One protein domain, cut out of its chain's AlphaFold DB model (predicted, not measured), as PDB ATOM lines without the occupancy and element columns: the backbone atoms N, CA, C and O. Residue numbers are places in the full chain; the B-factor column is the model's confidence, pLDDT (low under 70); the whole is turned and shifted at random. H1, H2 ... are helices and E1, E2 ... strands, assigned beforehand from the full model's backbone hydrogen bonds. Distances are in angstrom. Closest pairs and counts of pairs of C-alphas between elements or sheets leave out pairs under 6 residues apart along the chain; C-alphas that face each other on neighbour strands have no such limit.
ATOM      1  N   ALA A  15      25.469  21.769 125.539       87.31
ATOM      2  CA  ALA A  15      26.384  22.582 124.748       87.31
ATOM      3  C   ALA A  15      25.981  24.058 124.810       87.31
ATOM      4  O   ALA A  15      24.807  24.398 124.649       87.31
ATOM      5  N   TYR A  16      26.966  24.926 125.017       91.50
ATOM      6  CA  TYR A  16      26.794  26.367 125.122       91.50
ATOM      7  C   TYR A  16      27.731  27.083 124.154       91.50
ATOM      8  O   TYR A  16      28.893  26.709 124.005       91.50
ATOM      9  N   ASP A  17      27.252  28.165 123.554       92.62
ATOM     10  CA  ASP A  17      28.120  29.120 122.879       92.62
ATOM     11  C   ASP A  17      28.576  30.184 123.880       92.62
ATOM     12  O   ASP A  17      27.765  30.771 124.599       92.62
ATOM     13  N   ILE A  18      29.877  30.462 123.906       94.75
ATOM     14  CA  ILE A  18      30.458  31.562 124.680       94.75
ATOM     15  C   ILE A  18      31.262  32.472 123.766       94.75
ATOM     16  O   ILE A  18      31.669  32.076 122.681       94.75
ATOM     17  N   ASN A  19      31.535  33.693 124.208       94.94
ATOM     18  CA  ASN A  19      32.429  34.604 123.507       94.94
ATOM     19  C   ASN A  19      33.430  35.171 124.513       94.94
ATOM     20  O   ASN A  19      33.118  36.118 125.235       94.94
ATOM     21  N   ASN A  20      34.598  34.535 124.613       93.25
ATOM     22  CA  ASN A  20      35.596  34.851 125.627       93.25
ATOM     23  C   ASN A  20      36.995  34.996 125.014       93.25
ATOM     24  O   ASN A  20      37.673  34.013 124.724       93.25
ATOM     25  N   SER A  21      37.442  36.240 124.853       92.25
ATOM     26  CA  SER A  21      38.786  36.573 124.363       92.25
ATOM     27  C   SER A  21      39.885  36.445 125.426       92.25
ATOM     28  O   SER A  21      41.068  36.557 125.103       92.25
ATOM     29  N   ASN A  22      39.520  36.245 126.698       92.44
ATOM     30  CA  ASN A  22      40.463  36.091 127.811       92.44
ATOM     31  C   ASN A  22      40.933  34.646 128.002       92.44
ATOM     32  O   ASN A  22      41.575  34.343 129.001       92.44
ATOM     33  N   GLU A  23      40.643  33.768 127.050       93.81
ATOM     34  CA  GLU A  23      41.068  32.370 127.048       93.81
ATOM     35  C   GLU A  23      41.779  32.056 125.736       93.81
ATOM     36  O   GLU A  23      41.671  32.811 124.772       93.81
ATOM     37  N   ASN A  24      42.533  30.959 125.699       94.12
ATOM     38  CA  ASN A  24      43.198  30.483 124.479       94.12
ATOM     39  C   ASN A  24      42.471  29.318 123.802       94.12
ATOM     40  O   ASN A  24      42.890  28.871 122.732       94.12
ATOM     41  N   TYR A  25      41.403  28.824 124.423       97.00
ATOM     42  CA  TYR A  25      40.665  27.674 123.937       97.00
ATOM     43  C   TYR A  25      39.551  28.081 122.972       97.00
ATOM     44  O   TYR A  25      38.887  29.110 123.146       97.00
ATOM     45  N   ASP A  26      39.343  27.262 121.947       97.81
ATOM     46  CA  ASP A  26      38.198  27.355 121.043       97.81
ATOM     47  C   ASP A  26      37.051  26.419 121.445       97.81
ATOM     48  O   ASP A  26      35.902  26.685 121.081       97.81
ATOM     49  N   GLY A  27      37.345  25.403 122.256       97.50
ATOM     50  CA  GLY A  27      36.383  24.514 122.896       97.50
ATOM     51  C   GLY A  27      36.797  24.164 124.324       97.50
ATOM     52  O   GLY A  27      37.971  24.242 124.686       97.50
ATOM     53  N   LEU A  28      35.818  23.848 125.160       97.31
ATOM     54  CA  LEU A  28      36.024  23.443 126.542       97.31
ATOM     55  C   LEU A  28      34.985  22.392 126.913       97.31
ATOM     56  O   LEU A  28      33.793  22.600 126.683       97.31
ATOM     57  N   ALA A  29      35.409  21.333 127.585       96.31
ATOM     58  CA  ALA A  29      34.523  20.362 128.200       96.31
ATOM     59  C   ALA A  29      34.733  20.342 129.711       96.31
ATOM     60  O   ALA A  29      35.852  20.466 130.200       96.31
ATOM     61  N   SER A  30      33.653  20.138 130.459       94.88
ATOM     62  CA  SER A  30      33.705  19.743 131.864       94.88
ATOM     63  C   SER A  30      32.832  18.524 132.085       94.88
ATOM     64  O   SER A  30      31.778  18.398 131.458       94.88
ATOM     65  N   TRP A  31      33.255  17.630 132.970       93.00
ATOM     66  CA  TRP A  31      32.483  16.444 133.311       93.00
ATOM     67  C   TRP A  31      32.774  15.967 134.728       93.00
ATOM     68  O   TRP A  31      33.844  16.212 135.287       93.00
ATOM     69  N   THR A  32      31.810  15.262 135.311       91.62
ATOM     70  CA  THR A  32      31.939  14.659 136.640       91.62
ATOM     71  C   THR A  32      31.901  13.148 136.516       91.62
ATOM     72  O   THR A  32      30.983  12.590 135.911       91.62
ATOM     73  N   VAL A  33      32.884  12.486 137.118       89.12
ATOM     74  CA  VAL A  33      32.980  11.030 137.196       89.12
ATOM     75  C   VAL A  33      32.573  10.565 138.588       89.12
ATOM     76  O   VAL A  33      33.063  11.096 139.585       89.12
ATOM     77  N   SER A  34      31.685   9.572 138.649       86.12
ATOM     78  CA  SER A  34      31.329   8.874 139.886       86.12
ATOM     79  C   SER A  34      31.165   7.376 139.646       86.12
ATOM     80  O   SER A  34      30.514   6.948 138.687       86.12
ATOM     81  N   GLY A  35      31.785   6.566 140.506       80.69
ATOM     82  CA  GLY A  35      31.847   5.117 140.345       80.69
ATOM     83  C   GLY A  35      32.493   4.695 139.024       80.69
ATOM     84  O   GLY A  35      32.132   3.648 138.489       80.69
ATOM     85  N   GLY A  36      33.387   5.525 138.475       76.69
ATOM     86  CA  GLY A  36      34.034   5.289 137.184       76.69
ATOM     87  C   GLY A  36      33.248   5.690 135.934       76.69
ATOM     88  O   GLY A  36      33.742   5.468 134.832       76.69
ATOM     89  N   TYR A  37      32.056   6.274 136.077       76.56
ATOM     90  CA  TYR A  37      31.213   6.687 134.950       76.56
ATOM     91  C   TYR A  37      31.055   8.202 134.909       76.56
ATOM     92  O   TYR A  37      30.874   8.831 135.952       76.56
ATOM     93  N   THR A  38      31.044   8.785 133.709       85.19
ATOM     94  CA  THR A  38      30.611  10.174 133.531       85.19
ATOM     95  C   THR A  38      29.128  10.295 133.885       85.19
ATOM     96  O   THR A  38      28.284   9.597 133.329       85.19
ATOM     97  N   THR A  39      28.815  11.170 134.837       85.75
ATOM     98  CA  THR A  39      27.457  11.394 135.368       85.75
ATOM     99  C   THR A  39      26.856  12.722 134.919       85.75
ATOM    100  O   THR A  39      25.638  12.867 134.865       85.75
ATOM    101  N   SER A  40      27.698  13.682 134.545       88.94
ATOM    102  CA  SER A  40      27.291  14.947 133.942       88.94
ATOM    103  C   SER A  40      28.405  15.474 133.057       88.94
ATOM    104  O   SER A  40      29.576  15.300 133.395       88.94
ATOM    105  N   ALA A  41      28.044  16.162 131.977       92.06
ATOM    106  CA  ALA A  41      28.985  16.870 131.124       92.06
ATOM    107  C   ALA A  41      28.387  18.185 130.604       92.06
ATOM    108  O   ALA A  41      27.174  18.311 130.408       92.06
ATOM    109  N   SER A  42      29.239  19.178 130.387       94.25
ATOM    110  CA  SER A  42      28.899  20.451 129.749       94.25
ATOM    111  C   SER A  42      30.030  20.872 128.831       94.25
ATOM    112  O   SER A  42      31.195  20.686 129.175       94.25
ATOM    113  N   LEU A  43      29.668  21.400 127.667       95.44
ATOM    114  CA  LEU A  43      30.575  21.755 126.584       95.44
ATOM    115  C   LEU A  43      30.384  23.231 126.247       95.44
ATOM    116  O   LEU A  43      29.251  23.710 126.183       95.44
ATOM    117  N   TRP A  44      31.470  23.942 125.976       96.19
ATOM    118  CA  TRP A  44      31.443  25.339 125.567       96.19
ATOM    119  C   TRP A  44      32.230  25.521 124.278       96.19
ATOM    120  O   TRP A  44      33.394  25.140 124.200       96.19
ATOM    121  N   ILE A  45      31.608  26.141 123.279       97.19
ATOM    122  CA  ILE A  45      32.253  26.520 122.023       97.19
ATOM    123  C   ILE A  45      32.511  28.024 122.048       97.19
ATOM    124  O   ILE A  45      31.594  28.830 122.214       97.19
ATOM    125  N   ASN A  46      33.771  28.425 121.885       97.75
ATOM    126  CA  ASN A  46      34.172  29.820 122.000       97.75
ATOM    127  C   ASN A  46      34.087  30.548 120.650       97.75
ATOM    128  O   ASN A  46      34.989  30.488 119.810       97.75
ATOM    129  N   GLN A  47      32.999  31.285 120.455       97.56
ATOM    130  CA  GLN A  47      32.702  32.093 119.272       97.56
ATOM    131  C   GLN A  47      33.735  33.185 118.995       97.56
ATOM    132  O   GLN A  47      33.867  33.592 117.838       97.56
ATOM    133  N   TYR A  48      34.510  33.620 119.998       96.75
ATOM    134  CA  TYR A  48      35.638  34.524 119.764       96.75
ATOM    135  C   TYR A  48      36.588  33.955 118.700       96.75
ATOM    136  O   TYR A  48      36.992  34.659 117.777       96.75
ATOM    137  N   TYR A  49      36.873  32.652 118.780       97.12
ATOM    138  CA  TYR A  49      37.695  31.943 117.804       97.12
ATOM    139  C   TYR A  49      36.869  31.410 116.638       97.12
ATOM    140  O   TYR A  49      37.203  31.653 115.477       97.12
ATOM    141  N   THR A  50      35.768  30.710 116.925       97.31
ATOM    142  CA  THR A  50      35.035  29.958 115.895       97.31
ATOM    143  C   THR A  50      34.241  30.843 114.928       97.31
ATOM    144  O   THR A  50      33.757  30.358 113.904       97.31
ATOM    145  N   SER A  51      34.124  32.148 115.180       96.81
ATOM    146  CA  SER A  51      33.585  33.106 114.202       96.81
ATOM    147  C   SER A  51      34.571  33.459 113.079       96.81
ATOM    148  O   SER A  51      34.141  33.931 112.026       96.81
ATOM    149  N   ALA A  52      35.874  33.205 113.254       96.19
ATOM    150  CA  ALA A  52      36.877  33.495 112.234       96.19
ATOM    151  C   ALA A  52      36.693  32.613 110.986       96.19
ATOM    152  O   ALA A  52      36.404  31.421 111.083       96.19
ATOM    153  N   SER A  53      36.942  33.173 109.798       95.62
ATOM    154  CA  SER A  53      36.717  32.505 108.503       95.62
ATOM    155  C   SER A  53      37.493  31.196 108.317       95.62
ATOM    156  O   SER A  53      37.046  30.321 107.577       95.62
ATOM    157  N   LYS A  54      38.631  31.036 109.005       95.69
ATOM    158  CA  LYS A  54      39.421  29.797 108.997       95.69
ATOM    159  C   LYS A  54      38.716  28.616 109.679       95.69
ATOM    160  O   LYS A  54      39.033  27.474 109.367       95.69
ATOM    161  N   TYR A  55      37.751  28.862 110.571       97.31
ATOM    162  CA  TYR A  55      36.909  27.818 111.157       97.31
ATOM    163  C   TYR A  55      35.785  27.460 110.182       97.31
ATOM    164  O   TYR A  55      34.663  27.962 110.267       97.31
ATOM    165  N   THR A  56      36.085  26.574 109.237       96.50
ATOM    166  CA  THR A  56      35.086  26.019 108.317       96.50
ATOM    167  C   THR A  56      34.047  25.176 109.065       96.50
ATOM    168  O   THR A  56      34.267  24.746 110.199       96.50
ATOM    169  N   SER A  57      32.917  24.868 108.421       95.81
ATOM    170  CA  SER A  57      31.888  24.000 109.014       95.81
ATOM    171  C   SER A  57      32.429  22.628 109.433       95.81
ATOM    172  O   SER A  57      32.016  22.101 110.461       95.81
ATOM    173  N   SER A  58      33.381  22.062 108.682       95.88
ATOM    174  CA  SER A  58      34.012  20.785 109.034       95.88
ATOM    175  C   SER A  58      34.934  20.901 110.247       95.88
ATOM    176  O   SER A  58      34.962  19.989 111.067       95.88
ATOM    177  N   ILE A  59      35.642  22.023 110.409       96.69
ATOM    178  CA  ILE A  59      36.468  22.281 111.597       96.69
ATOM    179  C   ILE A  59      35.587  22.462 112.831       96.69
ATOM    180  O   ILE A  59      35.864  21.862 113.862       96.69
ATOM    181  N   LYS A  60      34.482  23.210 112.720       96.19
ATOM    182  CA  LYS A  60      33.513  23.357 113.820       96.19
ATOM    183  C   LYS A  60      32.882  22.024 114.216       96.19
ATOM    184  O   LYS A  60      32.740  21.749 115.405       96.19
ATOM    185  N   ALA A  61      32.538  21.185 113.237       94.94
ATOM    186  CA  ALA A  61      32.041  19.837 113.497       94.94
ATOM    187  C   ALA A  61      33.103  18.962 114.184       94.94
ATOM    188  O   ALA A  61      32.784  18.277 115.150       94.94
ATOM    189  N   GLY A  62      34.363  19.036 113.740       95.81
ATOM    190  CA  GLY A  62      35.488  18.337 114.364       95.81
ATOM    191  C   GLY A  62      35.750  18.784 115.806       95.81
ATOM    192  O   GLY A  62      35.910  17.957 116.696       95.81
ATOM    193  N   LEU A  63      35.726  20.093 116.060       96.75
ATOM    194  CA  LEU A  63      35.823  20.663 117.404       96.75
ATOM    195  C   LEU A  63      34.667  20.185 118.291       96.75
ATOM    196  O   LEU A  63      34.892  19.667 119.374       96.75
ATOM    197  N   THR A  64      33.430  20.264 117.805       95.44
ATOM    198  CA  THR A  64      32.263  19.793 118.568       95.44
ATOM    199  C   THR A  64      32.357  18.294 118.869       95.44
ATOM    200  O   THR A  64      32.058  17.866 119.979       95.44
ATOM    201  N   GLY A  65      32.801  17.487 117.900       95.12
ATOM    202  CA  GLY A  65      33.017  16.051 118.085       95.12
ATOM    203  C   GLY A  65      34.095  15.730 119.125       95.12
ATOM    204  O   GLY A  65      33.934  14.773 119.876       95.12
ATOM    205  N   HIS A  66      35.147  16.545 119.209       96.00
ATOM    206  CA  HIS A  66      36.171  16.460 120.253       96.00
ATOM    207  C   HIS A  66      35.589  16.730 121.646       96.00
ATOM    208  O   HIS A  66      35.752  15.911 122.547       96.00
ATOM    209  N   GLU A  67      34.829  17.817 121.808       95.25
ATOM    210  CA  GLU A  67      34.192  18.135 123.093       95.25
ATOM    211  C   GLU A  67      33.180  17.052 123.511       95.25
ATOM    212  O   GLU A  67      33.107  16.651 124.675       95.25
ATOM    213  N   ILE A  68      32.436  16.494 122.549       93.31
ATOM    214  CA  ILE A  68      31.582  15.325 122.794       93.31
ATOM    215  C   ILE A  68      32.428  14.124 123.237       93.31
ATOM    216  O   ILE A  68      32.021  13.420 124.159       93.31
ATOM    217  N   GLY A  69      33.606  13.898 122.656       92.69
ATOM    218  CA  GLY A  69      34.530  12.849 123.094       92.69
ATOM    219  C   GLY A  69      34.861  12.937 124.587       92.69
ATOM    220  O   GLY A  69      34.751  11.932 125.292       92.69
ATOM    221  N   HIS A  70      35.137  14.136 125.105       91.56
ATOM    222  CA  HIS A  70      35.319  14.352 126.545       91.56
ATOM    223  C   HIS A  70      34.070  14.011 127.363       91.56
ATOM    224  O   HIS A  70      34.174  13.355 128.400       91.56
ATOM    225  N   SER A  71      32.871  14.361 126.880       88.31
ATOM    226  CA  SER A  71      31.619  13.960 127.549       88.31
ATOM    227  C   SER A  71      31.431  12.440 127.615       88.31
ATOM    228  O   SER A  71      30.822  11.930 128.554       88.31
ATOM    229  N   LEU A  72      32.003  11.708 126.654       85.94
ATOM    230  CA  LEU A  72      32.026  10.247 126.633       85.94
ATOM    231  C   LEU A  72      33.156   9.659 127.492       85.94
ATOM    232  O   LEU A  72      33.198   8.446 127.675       85.94
ATOM    233  N   GLY A  73      34.033  10.490 128.059       83.62
ATOM    234  CA  GLY A  73      35.146  10.072 128.912       83.62
ATOM    235  C   GLY A  73      36.474   9.877 128.178       83.62
ATOM    236  O   GLY A  73      37.415   9.365 128.785       83.62
ATOM    237  N   LEU A  74      36.574  10.279 126.906       88.06
ATOM    238  CA  LEU A  74      37.848  10.291 126.189       88.06
ATOM    239  C   LEU A  74      38.744  11.416 126.721       88.06
ATOM    240  O   LEU A  74      38.286  12.533 126.960       88.06
ATOM    241  N   ASN A  75      40.029  11.119 126.888       88.19
ATOM    242  CA  ASN A  75      41.046  12.123 127.198       88.19
ATOM    243  C   ASN A  75      41.621  12.693 125.906       88.19
ATOM    244  O   ASN A  75      41.456  12.106 124.833       88.19
ATOM    245  N   HIS A  76      42.366  13.788 126.025       88.62
ATOM    246  CA  HIS A  76      43.222  14.199 124.927       88.62
ATOM    247  C   HIS A  76      44.190  13.095 124.515       88.62
ATOM    248  O   HIS A  76      44.765  12.379 125.342       88.62
ATOM    249  N   ALA A  77      44.405  13.013 123.210       82.94
ATOM    250  CA  ALA A  77      45.445  12.180 122.662       82.94
ATOM    251  C   ALA A  77      46.821  12.704 123.082       82.94
ATOM    252  O   ALA A  77      47.093  13.905 123.019       82.94
ATOM    253  N   SER A  78      47.710  11.796 123.483       71.44
ATOM    254  CA  SER A  78      49.104  12.160 123.744       71.44
ATOM    255  C   SER A  78      49.784  12.592 122.448       71.44
ATOM    256  O   SER A  78      49.512  12.038 121.385       71.44
ATOM    257  N   ILE A  79      50.763  13.493 122.544       60.81
ATOM    258  CA  ILE A  79      51.608  13.865 121.403       60.81
ATOM    259  C   ILE A  79      52.388  12.683 120.794       60.81
ATOM    260  O   ILE A  79      52.840  12.763 119.656       60.81
ATOM    261  N   ILE A  80      52.524  11.578 121.537       58.31
ATOM    262  CA  ILE A  80      53.168  10.328 121.094       58.31
ATOM    263  C   ILE A  80      52.141   9.364 120.463       58.31
ATOM    264  O   ILE A  80      52.510   8.359 119.854       58.31
ATOM    265  N   GLN A  81      50.838   9.638 120.589       61.41
ATOM    266  CA  GLN A  81      49.795   8.767 120.062       61.41
ATOM    267  C   GLN A  81      49.811   8.790 118.531       61.41
ATOM    268  O   GLN A  81      49.545   9.795 117.882       61.41
ATOM    269  N   VAL A  82      50.130   7.633 117.955       64.19
ATOM    270  CA  VAL A  82      50.334   7.453 116.509       64.19
ATOM    271  C   VAL A  82      49.025   7.239 115.743       64.19
ATOM    272  O   VAL A  82      49.012   7.254 114.512       64.19
ATOM    273  N   LEU A  83      47.922   6.986 116.455       79.56
ATOM    274  CA  LEU A  83      46.635   6.686 115.838       79.56
ATOM    275  C   LEU A  83      45.866   7.970 115.500       79.56
ATOM    276  O   LEU A  83      45.800   8.878 116.328       79.56
ATOM    277  N   PRO A  84      45.222   8.039 114.321       85.75
ATOM    278  CA  PRO A  84      44.317   9.125 113.976       85.75
ATOM    279  C   PRO A  84      43.215   9.332 115.018       85.75
ATOM    280  O   PRO A  84      42.503   8.383 115.357       85.75
ATOM    281  N   THR A  85      43.045  10.578 115.459       92.00
ATOM    282  CA  THR A  85      42.124  10.944 116.539       92.00
ATOM    283  C   THR A  85      41.569  12.361 116.369       92.00
ATOM    284  O   THR A  85      42.258  13.269 115.891       92.00
ATOM    285  N   ILE A  86      40.300  12.543 116.735       94.50
ATOM    286  CA  ILE A  86      39.644  13.847 116.900       94.50
ATOM    287  C   ILE A  86      40.043  14.507 118.229       94.50
ATOM    288  O   ILE A  86      39.977  15.728 118.336       94.50
ATOM    289  N   MET A  87      40.535  13.726 119.201       94.38
ATOM    290  CA  MET A  87      40.921  14.135 120.561       94.38
ATOM    291  C   MET A  87      42.287  14.833 120.649       94.38
ATOM    292  O   MET A  87      42.853  14.975 121.729       94.38
ATOM    293  N   TRP A  88      42.849  15.286 119.528       93.25
ATOM    294  CA  TRP A  88      44.073  16.084 119.554       93.25
ATOM    295  C   TRP A  88      43.797  17.457 120.185       93.25
ATOM    296  O   TRP A  88      42.911  18.142 119.681       93.25
ATOM    297  N   PRO A  89      44.535  17.911 121.215       94.06
ATOM    298  CA  PRO A  89      44.155  19.077 122.029       94.06
ATOM    299  C   PRO A  89      44.181  20.422 121.298       94.06
ATOM    300  O   PRO A  89      43.658  21.402 121.807       94.06
ATOM    301  N   TYR A  90      44.742  20.493 120.090       95.62
ATOM    302  CA  TYR A  90      44.894  21.749 119.352       95.62
ATOM    303  C   TYR A  90      44.096  21.749 118.051       95.62
ATOM    304  O   TYR A  90      44.016  20.711 117.389       95.62
ATOM    305  N   THR A  91      43.573  22.894 117.617       96.75
ATOM    306  CA  THR A  91      42.858  23.001 116.325       96.75
ATOM    307  C   THR A  91      43.770  23.417 115.169       96.75
ATOM    308  O   THR A  91      43.720  22.812 114.096       96.75
ATOM    309  N   PHE A  92      44.635  24.412 115.374       97.31
ATOM    310  CA  PHE A  92      45.560  24.917 114.353       97.31
ATOM    311  C   PHE A  92      47.004  24.895 114.842       97.31
ATOM    312  O   PHE A  92      47.248  24.970 116.039       97.31
ATOM    313  N   ASN A  93      47.958  24.855 113.921       96.25
ATOM    314  CA  ASN A  93      49.335  25.257 114.184       96.25
ATOM    315  C   ASN A  93      49.435  26.795 114.204       96.25
ATOM    316  O   ASN A  93      48.545  27.503 113.719       96.25
ATOM    317  N   SER A  94      50.529  27.323 114.748       95.50
ATOM    318  CA  SER A  94      50.808  28.764 114.835       95.50
ATOM    319  C   SER A  94      50.844  29.481 113.474       95.50
ATOM    320  O   SER A  94      50.469  30.650 113.392       95.50
ATOM    321  N   ASP A  95      51.193  28.775 112.394       94.00
ATOM    322  CA  ASP A  95      51.160  29.275 111.010       94.00
ATOM    323  C   ASP A  95      49.744  29.344 110.398       94.00
ATOM    324  O   ASP A  95      49.563  29.791 109.263       94.00
ATOM    325  N   GLY A  96      48.724  28.916 111.147       92.94
ATOM    326  CA  GLY A  96      47.323  28.924 110.741       92.94
ATOM    327  C   GLY A  96      46.867  27.684 109.973       92.94
ATOM    328  O   GLY A  96      45.681  27.595 109.645       92.94
ATOM    329  N   THR A  97      47.750  26.718 109.705       93.69
ATOM    330  CA  THR A  97      47.367  25.422 109.125       93.69
ATOM    331  C   THR A  97      46.626  24.555 110.151       93.69
ATOM    332  O   THR A  97      46.852  24.706 111.353       93.69
ATOM    333  N   PRO A  98      45.713  23.652 109.739       92.25
ATOM    334  CA  PRO A  98      45.113  22.686 110.660       92.25
ATOM    335  C   PRO A  98      46.179  21.843 111.372       92.25
ATOM    336  O   PRO A  98      47.177  21.453 110.764       92.25
ATOM    337  N   SER A  99      45.956  21.556 112.653       88.69
ATOM    338  CA  SER A  99      46.833  20.694 113.450       88.69
ATOM    339  C   SER A  99      46.706  19.214 113.034       88.69
ATOM    340  O   SER A  99      46.023  18.863 112.068       88.69
ATOM    341  N   ALA A 100      47.315  18.307 113.806       83.88
ATOM    342  CA  ALA A 100      47.138  16.861 113.640       83.88
ATOM    343  C   ALA A 100      45.701  16.357 113.917       83.88
ATOM    344  O   ALA A 100      45.403  15.185 113.670       83.88
ATOM    345  N   ARG A 101      44.801  17.225 114.401       89.12
ATOM    346  CA  ARG A 101      43.404  16.898 114.705       89.12
ATOM    347  C   ARG A 101      42.657  16.377 113.477       89.12
ATOM    348  O   ARG A 101      42.570  17.039 112.442       89.12
ATOM    349  N   LYS A 102      42.023  15.209 113.610       91.94
ATOM    350  CA  LYS A 102      41.033  14.745 112.628       91.94
ATOM    351  C   LYS A 102      39.723  15.515 112.768       91.94
ATOM    352  O   LYS A 102      39.322  15.880 113.860       91.94
ATOM    353  N   LEU A 103      39.019  15.714 111.655       93.31
ATOM    354  CA  LEU A 103      37.707  16.381 111.649       93.31
ATOM    355  C   LEU A 103      36.533  15.421 111.894       93.31
ATOM    356  O   LEU A 103      35.386  15.846 111.976       93.31
ATOM    357  N   THR A 104      36.822  14.125 111.984       92.44
ATOM    358  CA  THR A 104      35.874  13.049 112.274       92.44
ATOM    359  C   THR A 104      36.569  12.011 113.153       92.44
ATOM    360  O   THR A 104      37.790  11.869 113.016       92.44
ATOM    361  N   PRO A 105      35.832  11.250 113.985       92.19
ATOM    362  CA  PRO A 105      36.419  10.180 114.784       92.19
ATOM    363  C   PRO A 105      37.272   9.219 113.942       92.19
ATOM    364  O   PRO A 105      36.843   8.742 112.888       92.19
ATOM    365  N   GLY A 106      38.504   8.986 114.383       91.56
ATOM    366  CA  GLY A 106      39.472   8.066 113.802       91.56
ATOM    367  C   GLY A 106      39.537   6.732 114.546       91.56
ATOM    368  O   GLY A 106      38.743   6.436 115.436       91.56
ATOM    369  N   THR A 107      40.505   5.894 114.174       90.19
ATOM    370  CA  THR A 107      40.662   4.557 114.769       90.19
ATOM    371  C   THR A 107      41.071   4.597 116.238       90.19
ATOM    372  O   THR A 107      40.682   3.694 116.975       90.19
ATOM    373  N   GLY A 108      41.805   5.630 116.672       88.06
ATOM    374  CA  GLY A 108      42.104   5.848 118.090       88.06
ATOM    375  C   GLY A 108      40.826   6.087 118.891       88.06
ATOM    376  O   GLY A 108      40.542   5.348 119.825       88.06
ATOM    377  N   ASP A 109      39.986   7.016 118.426       89.69
ATOM    378  CA  ASP A 109      38.728   7.370 119.098       89.69
ATOM    379  C   ASP A 109      37.774   6.175 119.201       89.69
ATOM    380  O   ASP A 109      37.155   5.954 120.240       89.69
ATOM    381  N   ILE A 110      37.670   5.376 118.133       87.44
ATOM    382  CA  ILE A 110      36.838   4.165 118.109       87.44
ATOM    383  C   ILE A 110      37.360   3.132 119.109       87.44
ATOM    384  O   ILE A 110      36.567   2.523 119.827       87.44
ATOM    385  N   SER A 111      38.678   2.922 119.155       85.25
ATOM    386  CA  SER A 111      39.307   1.992 120.096       85.25
ATOM    387  C   SER A 111      39.030   2.407 121.539       85.25
ATOM    388  O   SER A 111      38.553   1.594 122.336       85.25
ATOM    389  N   ASP A 112      39.258   3.677 121.861       84.50
ATOM    390  CA  ASP A 112      39.108   4.190 123.220       84.50
ATOM    391  C   ASP A 112      37.627   4.198 123.638       84.50
ATOM    392  O   ASP A 112      37.282   3.735 124.725       84.50
ATOM    393  N   THR A 113      36.722   4.582 122.730       85.38
ATOM    394  CA  THR A 113      35.270   4.546 122.972       85.38
ATOM    395  C   THR A 113      34.772   3.123 123.202       85.38
ATOM    396  O   THR A 113      34.069   2.876 124.178       85.38
ATOM    397  N   ASN A 114      35.147   2.161 122.354       83.12
ATOM    398  CA  ASN A 114      34.747   0.759 122.525       83.12
ATOM    399  C   ASN A 114      35.335   0.133 123.797       83.12
ATOM    400  O   ASN A 114      34.745  -0.794 124.350       83.12
ATOM    401  N   SER A 115      36.484   0.631 124.265       79.94
ATOM    402  CA  SER A 115      37.072   0.201 125.537       79.94
ATOM    403  C   SER A 115      36.242   0.682 126.732       79.94
ATOM    404  O   SER A 115      36.069  -0.068 127.692       79.94
ATOM    405  N   LEU A 116      35.701   1.904 126.661       78.00
ATOM    406  CA  LEU A 116      34.820   2.480 127.685       78.00
ATOM    407  C   LEU A 116      33.396   1.906 127.636       78.00
ATOM    408  O   LEU A 116      32.784   1.672 128.679       78.00
ATOM    409  N   TYR A 117      32.879   1.653 126.433       77.69
ATOM    410  CA  TYR A 117      31.509   1.198 126.180       77.69
ATOM    411  C   TYR A 117      31.509  -0.091 125.345       77.69
ATOM    412  O   TYR A 117      31.172  -0.069 124.156       77.69
ATOM    413  N   PRO A 118      31.889  -1.239 125.933       69.62
ATOM    414  CA  PRO A 118      31.925  -2.501 125.209       69.62
ATOM    415  C   PRO A 118      30.515  -2.915 124.771       69.62
ATOM    416  O   PRO A 118      29.561  -2.901 125.545       69.62
ATOM    417  N   THR A 119      30.385  -3.343 123.519       65.69
ATOM    418  CA  THR A 119      29.103  -3.683 122.878       65.69
ATOM    419  C   THR A 119      28.534  -5.051 123.280       65.69
ATOM    420  O   THR A 119      27.508  -5.464 122.738       65.69
ATOM    421  N   ILE A 120      29.162  -5.774 124.219       58.25
ATOM    422  CA  ILE A 120      28.805  -7.159 124.567       58.25
ATOM    423  C   ILE A 120      28.308  -7.252 126.021       58.25
ATOM    424  O   ILE A 120      29.035  -6.863 126.941       58.25
ATOM    425  N   PRO A 121      27.114  -7.827 126.271       47.84
ATOM    426  CA  PRO A 121      26.660  -8.115 127.627       47.84
ATOM    427  C   PRO A 121      27.582  -9.174 128.259       47.84
ATOM    428  O   PRO A 121      27.755 -10.250 127.692       47.84
ATOM    429  N   ASN A 122      28.151  -8.863 129.431       51.25
ATOM    430  CA  ASN A 122      29.166  -9.623 130.200       51.25
ATOM    431  C   ASN A 122      30.643  -9.291 129.925       51.25
ATOM    432  O   ASN A 122      31.523 -10.091 130.252       51.25
ATOM    433  N   PHE A 123      30.951  -8.115 129.382       51.44
ATOM    434  CA  PHE A 123      32.343  -7.686 129.278       51.44
ATOM    435  C   PHE A 123      32.899  -7.230 130.638       51.44
ATOM    436  O   PHE A 123      32.391  -6.298 131.257       51.44
ATOM    437  N   SER A 124      33.974  -7.879 131.087       47.28
ATOM    438  CA  SER A 124      34.870  -7.349 132.117       47.28
ATOM    439  C   SER A 124      35.721  -6.265 131.462       47.28
ATOM    440  O   SER A 124      36.663  -6.585 130.736       47.28
ATOM    441  N   SER A 125      35.388  -4.989 131.662       51.06
ATOM    442  CA  SER A 125      36.233  -3.894 131.184       51.06
ATOM    443  C   SER A 125      37.599  -3.974 131.872       51.06
ATOM    444  O   SER A 125      37.694  -3.815 133.084       51.06
ATOM    445  N   ASN A 126      38.667  -4.179 131.099       49.00
ATOM    446  CA  ASN A 126      40.044  -4.025 131.588       49.00
ATOM    447  C   ASN A 126      40.463  -2.546 131.687       49.00
ATOM    448  O   ASN A 126      41.618  -2.251 131.987       49.00
ATOM    449  N   VAL A 127      39.549  -1.613 131.402       54.50
ATOM    450  CA  VAL A 127      39.789  -0.182 131.574       54.50
ATOM    451  C   VAL A 127      39.630   0.144 133.046       54.50
ATOM    452  O   VAL A 127      38.550  -0.034 133.611       54.50
ATOM    453  N   SER A 128      40.710   0.617 133.667       57.19
ATOM    454  CA  SER A 128      40.630   1.191 135.003       57.19
ATOM    455  C   SER A 128      39.638   2.353 134.962       57.19
ATOM    456  O   SER A 128      39.873   3.301 134.206       57.19
ATOM    457  N   PRO A 129      38.536   2.302 135.732       65.38
ATOM    458  CA  PRO A 129      37.611   3.418 135.804       65.38
ATOM    459  C   PRO A 129      38.375   4.685 136.186       65.38
ATOM    460  O   PRO A 129      39.254   4.650 137.055       65.38
ATOM    461  N   ARG A 130      38.061   5.802 135.521       76.00
ATOM    462  CA  ARG A 130      38.625   7.101 135.900       76.00
ATOM    463  C   ARG A 130      38.278   7.362 137.362       76.00
ATOM    464  O   ARG A 130      37.190   7.006 137.812       76.00
ATOM    465  N   ALA A 131      39.222   7.945 138.093       84.94
ATOM    466  CA  ALA A 131      38.984   8.307 139.479       84.94
ATOM    467  C   ALA A 131      37.764   9.233 139.577       84.94
ATOM    468  O   ALA A 131      37.512  10.049 138.687       84.94
ATOM    469  N   ASP A 132      37.015   9.096 140.663       88.75
ATOM    470  CA  ASP A 132      35.907   9.996 140.938       88.75
ATOM    471  C   ASP A 132      36.438  11.426 141.091       88.75
ATOM    472  O   ASP A 132      37.460  11.670 141.740       88.75
ATOM    473  N   GLY A 133      35.755  12.377 140.463       91.56
ATOM    474  CA  GLY A 133      36.226  13.752 140.405       91.56
ATOM    475  C   GLY A 133      35.504  14.588 139.363       91.56
ATOM    476  O   GLY A 133      34.736  14.081 138.545       91.56
ATOM    477  N   THR A 134      35.760  15.890 139.405       94.31
ATOM    478  CA  THR A 134      35.297  16.831 138.385       94.31
ATOM    479  C   THR A 134      36.483  17.257 137.545       94.31
ATOM    480  O   THR A 134      37.528  17.626 138.080       94.31
ATOM    481  N   TYR A 135      36.314  17.195 136.234       94.81
ATOM    482  CA  TYR A 135      37.366  17.406 135.260       94.81
ATOM    483  C   TYR A 135      36.982  18.503 134.283       94.81
ATOM    484  O   TYR A 135      35.799  18.720 134.020       94.81
ATOM    485  N   VAL A 136      37.997  19.173 133.749       95.88
ATOM    486  CA  VAL A 136      37.871  20.140 132.663       95.88
ATOM    487  C   VAL A 136      38.983  19.877 131.650       95.88
ATOM    488  O   VAL A 136      40.116  19.638 132.052       95.88
ATOM    489  N   ALA A 137      38.692  19.952 130.357       95.88
ATOM    490  CA  ALA A 137      39.698  19.917 129.298       95.88
ATOM    491  C   ALA A 137      39.422  21.016 128.278       95.88
ATOM    492  O   ALA A 137      38.276  21.235 127.887       95.88
ATOM    493  N   ALA A 138      40.484  21.719 127.892       96.75
ATOM    494  CA  ALA A 138      40.449  22.780 126.902       96.75
ATOM    495  C   ALA A 138      40.997  22.287 125.563       96.75
ATOM    496  O   ALA A 138      42.136  21.830 125.486       96.75
ATOM    497  N   SER A 139      40.220  22.496 124.504       97.00
ATOM    498  CA  SER A 139      40.715  22.483 123.134       97.00
ATOM    499  C   SER A 139      41.362  23.831 122.829       97.00
ATOM    500  O   SER A 139      40.688  24.856 122.711       97.00
ATOM    501  N   TRP A 140      42.681  23.859 122.700       97.44
ATOM    502  CA  TRP A 140      43.436  25.068 122.401       97.44
ATOM    503  C   TRP A 140      43.301  25.463 120.927       97.44
ATOM    504  O   TRP A 140      43.503  24.660 120.013       97.44
ATOM    505  N   ALA A 141      43.046  26.746 120.662       97.50
ATOM    506  CA  ALA A 141      42.891  27.226 119.290       97.50
ATOM    507  C   ALA A 141      44.183  27.084 118.465       97.50
ATOM    508  O   ALA A 141      44.129  26.917 117.244       97.50
ATOM    509  N   ILE A 142      45.349  27.185 119.117       97.19
ATOM    510  CA  ILE A 142      46.663  27.217 118.471       97.19
ATOM    511  C   ILE A 142      47.651  26.323 119.227       97.19
ATOM    512  O   ILE A 142      47.789  26.441 120.442       97.19
ATOM    513  N   TYR A 143      48.362  25.479 118.484       95.88
ATOM    514  CA  TYR A 143      49.553  24.743 118.888       95.88
ATOM    515  C   TYR A 143      50.813  25.555 118.583       95.88
ATOM    516  O   TYR A 143      50.952  26.100 117.483       95.88
ATOM    517  N   TYR A 144      51.745  25.573 119.531       94.56
ATOM    518  CA  TYR A 144      53.064  26.181 119.386       94.56
ATOM    519  C   TYR A 144      54.118  25.082 119.462       94.56
ATOM    520  O   TYR A 144      54.216  24.382 120.469       94.56
TER     521      TYR A 144
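AT A GLANCE: This is residues 15 to 144 of the 276 residues of an uncharacterized protein of Paenibacillus sp. 598K (UniProt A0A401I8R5). A twisted, curled sheet of five strands has H2 packed on one face, with the short H1 on the same face, while the other face has no named helix; H3 lies off the sheet, near H2. Three long strands, E3, E2 and E5, form the middle of the sheet, short E1 and E4 are its edges, and the link after H3 reaches out to one end of the long axis. The printed part has 130 residues, in the order E1 E2 E3 H1 H2 E4 H3 E5, and its class is mixed, helices and strands. The sheet's order is E1 E3 E2 E5 E4, mixed parallel and antiparallel. The whole is compact, with a radius of gyration of the C-alphas of 15.0 A, yet elongated, spanning 48 by 28 by 24 A.

IN THESE COORDINATES: E1, residues 15 to 18, begins at C-alpha 15 (26.384, 22.582, 124.748) and is 9.9 A long. E2, residues 25 to 34, is 26.4 A; E3, residues 37 to 46, is 26.7 A and bends by 59 degrees at residue 40. H1 is residues 47 to 50, 4.6 A. H2, residues 57 to 71, 21.1 A, begins at C-alpha 57 (31.888, 24.000, 109.014). E4 is residues 90 to 93, 7.7 A; H3 is residues 107 to 116, 14.3 A. E5, residues 133 to 143, 27.6 A, bends by 58 degrees at residue 140 and ends at C-alpha 143 (49.553, 24.743, 118.888).

HOW THE PARTS SIT: E2 and E3 form a hairpin, antiparallel at 166 degrees, with N 30 and O 42 2.8 A apart. E2 and E5 are antiparallel at 162 degrees, with N 29 and O 137 at 2.9 A. E1 is parallel to E3, with N 16 and O 43 at 2.8 A; E4 is parallel to E5, with N 143 and O 92 at 2.7 A. E5 is staggered, pairing with E2 over residues 133 to 140 and with E4 over 140 to 143. H2 is on the sheet, making two layers, a helix on one face of a sheet; its closest C-alphas to E3 are Ser 71 and Ala 41, 5.3 A. H1 is on the same face. E4, H3, E5 is a strand-helix-strand unit, two parallel neighbour strands with a helix between, its crossover left-handed; E3, H1 H2, E4 is a split one, with E2 and E5 between its strands, also left-handed. H3 is not on the sheet; it is close to but not clearly touching H2, the C-alphas of Gly 69 and Asp 109 being 8.0 A apart, at a shallow tilt of 27 degrees, the same way. In H2 and H3 every O i to N i+4 pair is within hydrogen-bond range; H1 is too short for such a pair.

THE WHOLE: The C-alphas of Asp 95 and Asn 122, the two farthest apart, are 48.6 A apart. The printed part has no cut. The links H2 to E4, E4 to H3 and H3 to E5 are long. The mean pLDDT of the printed part is 87.4; residues 79 to 82 and 118 to 129 are under 70.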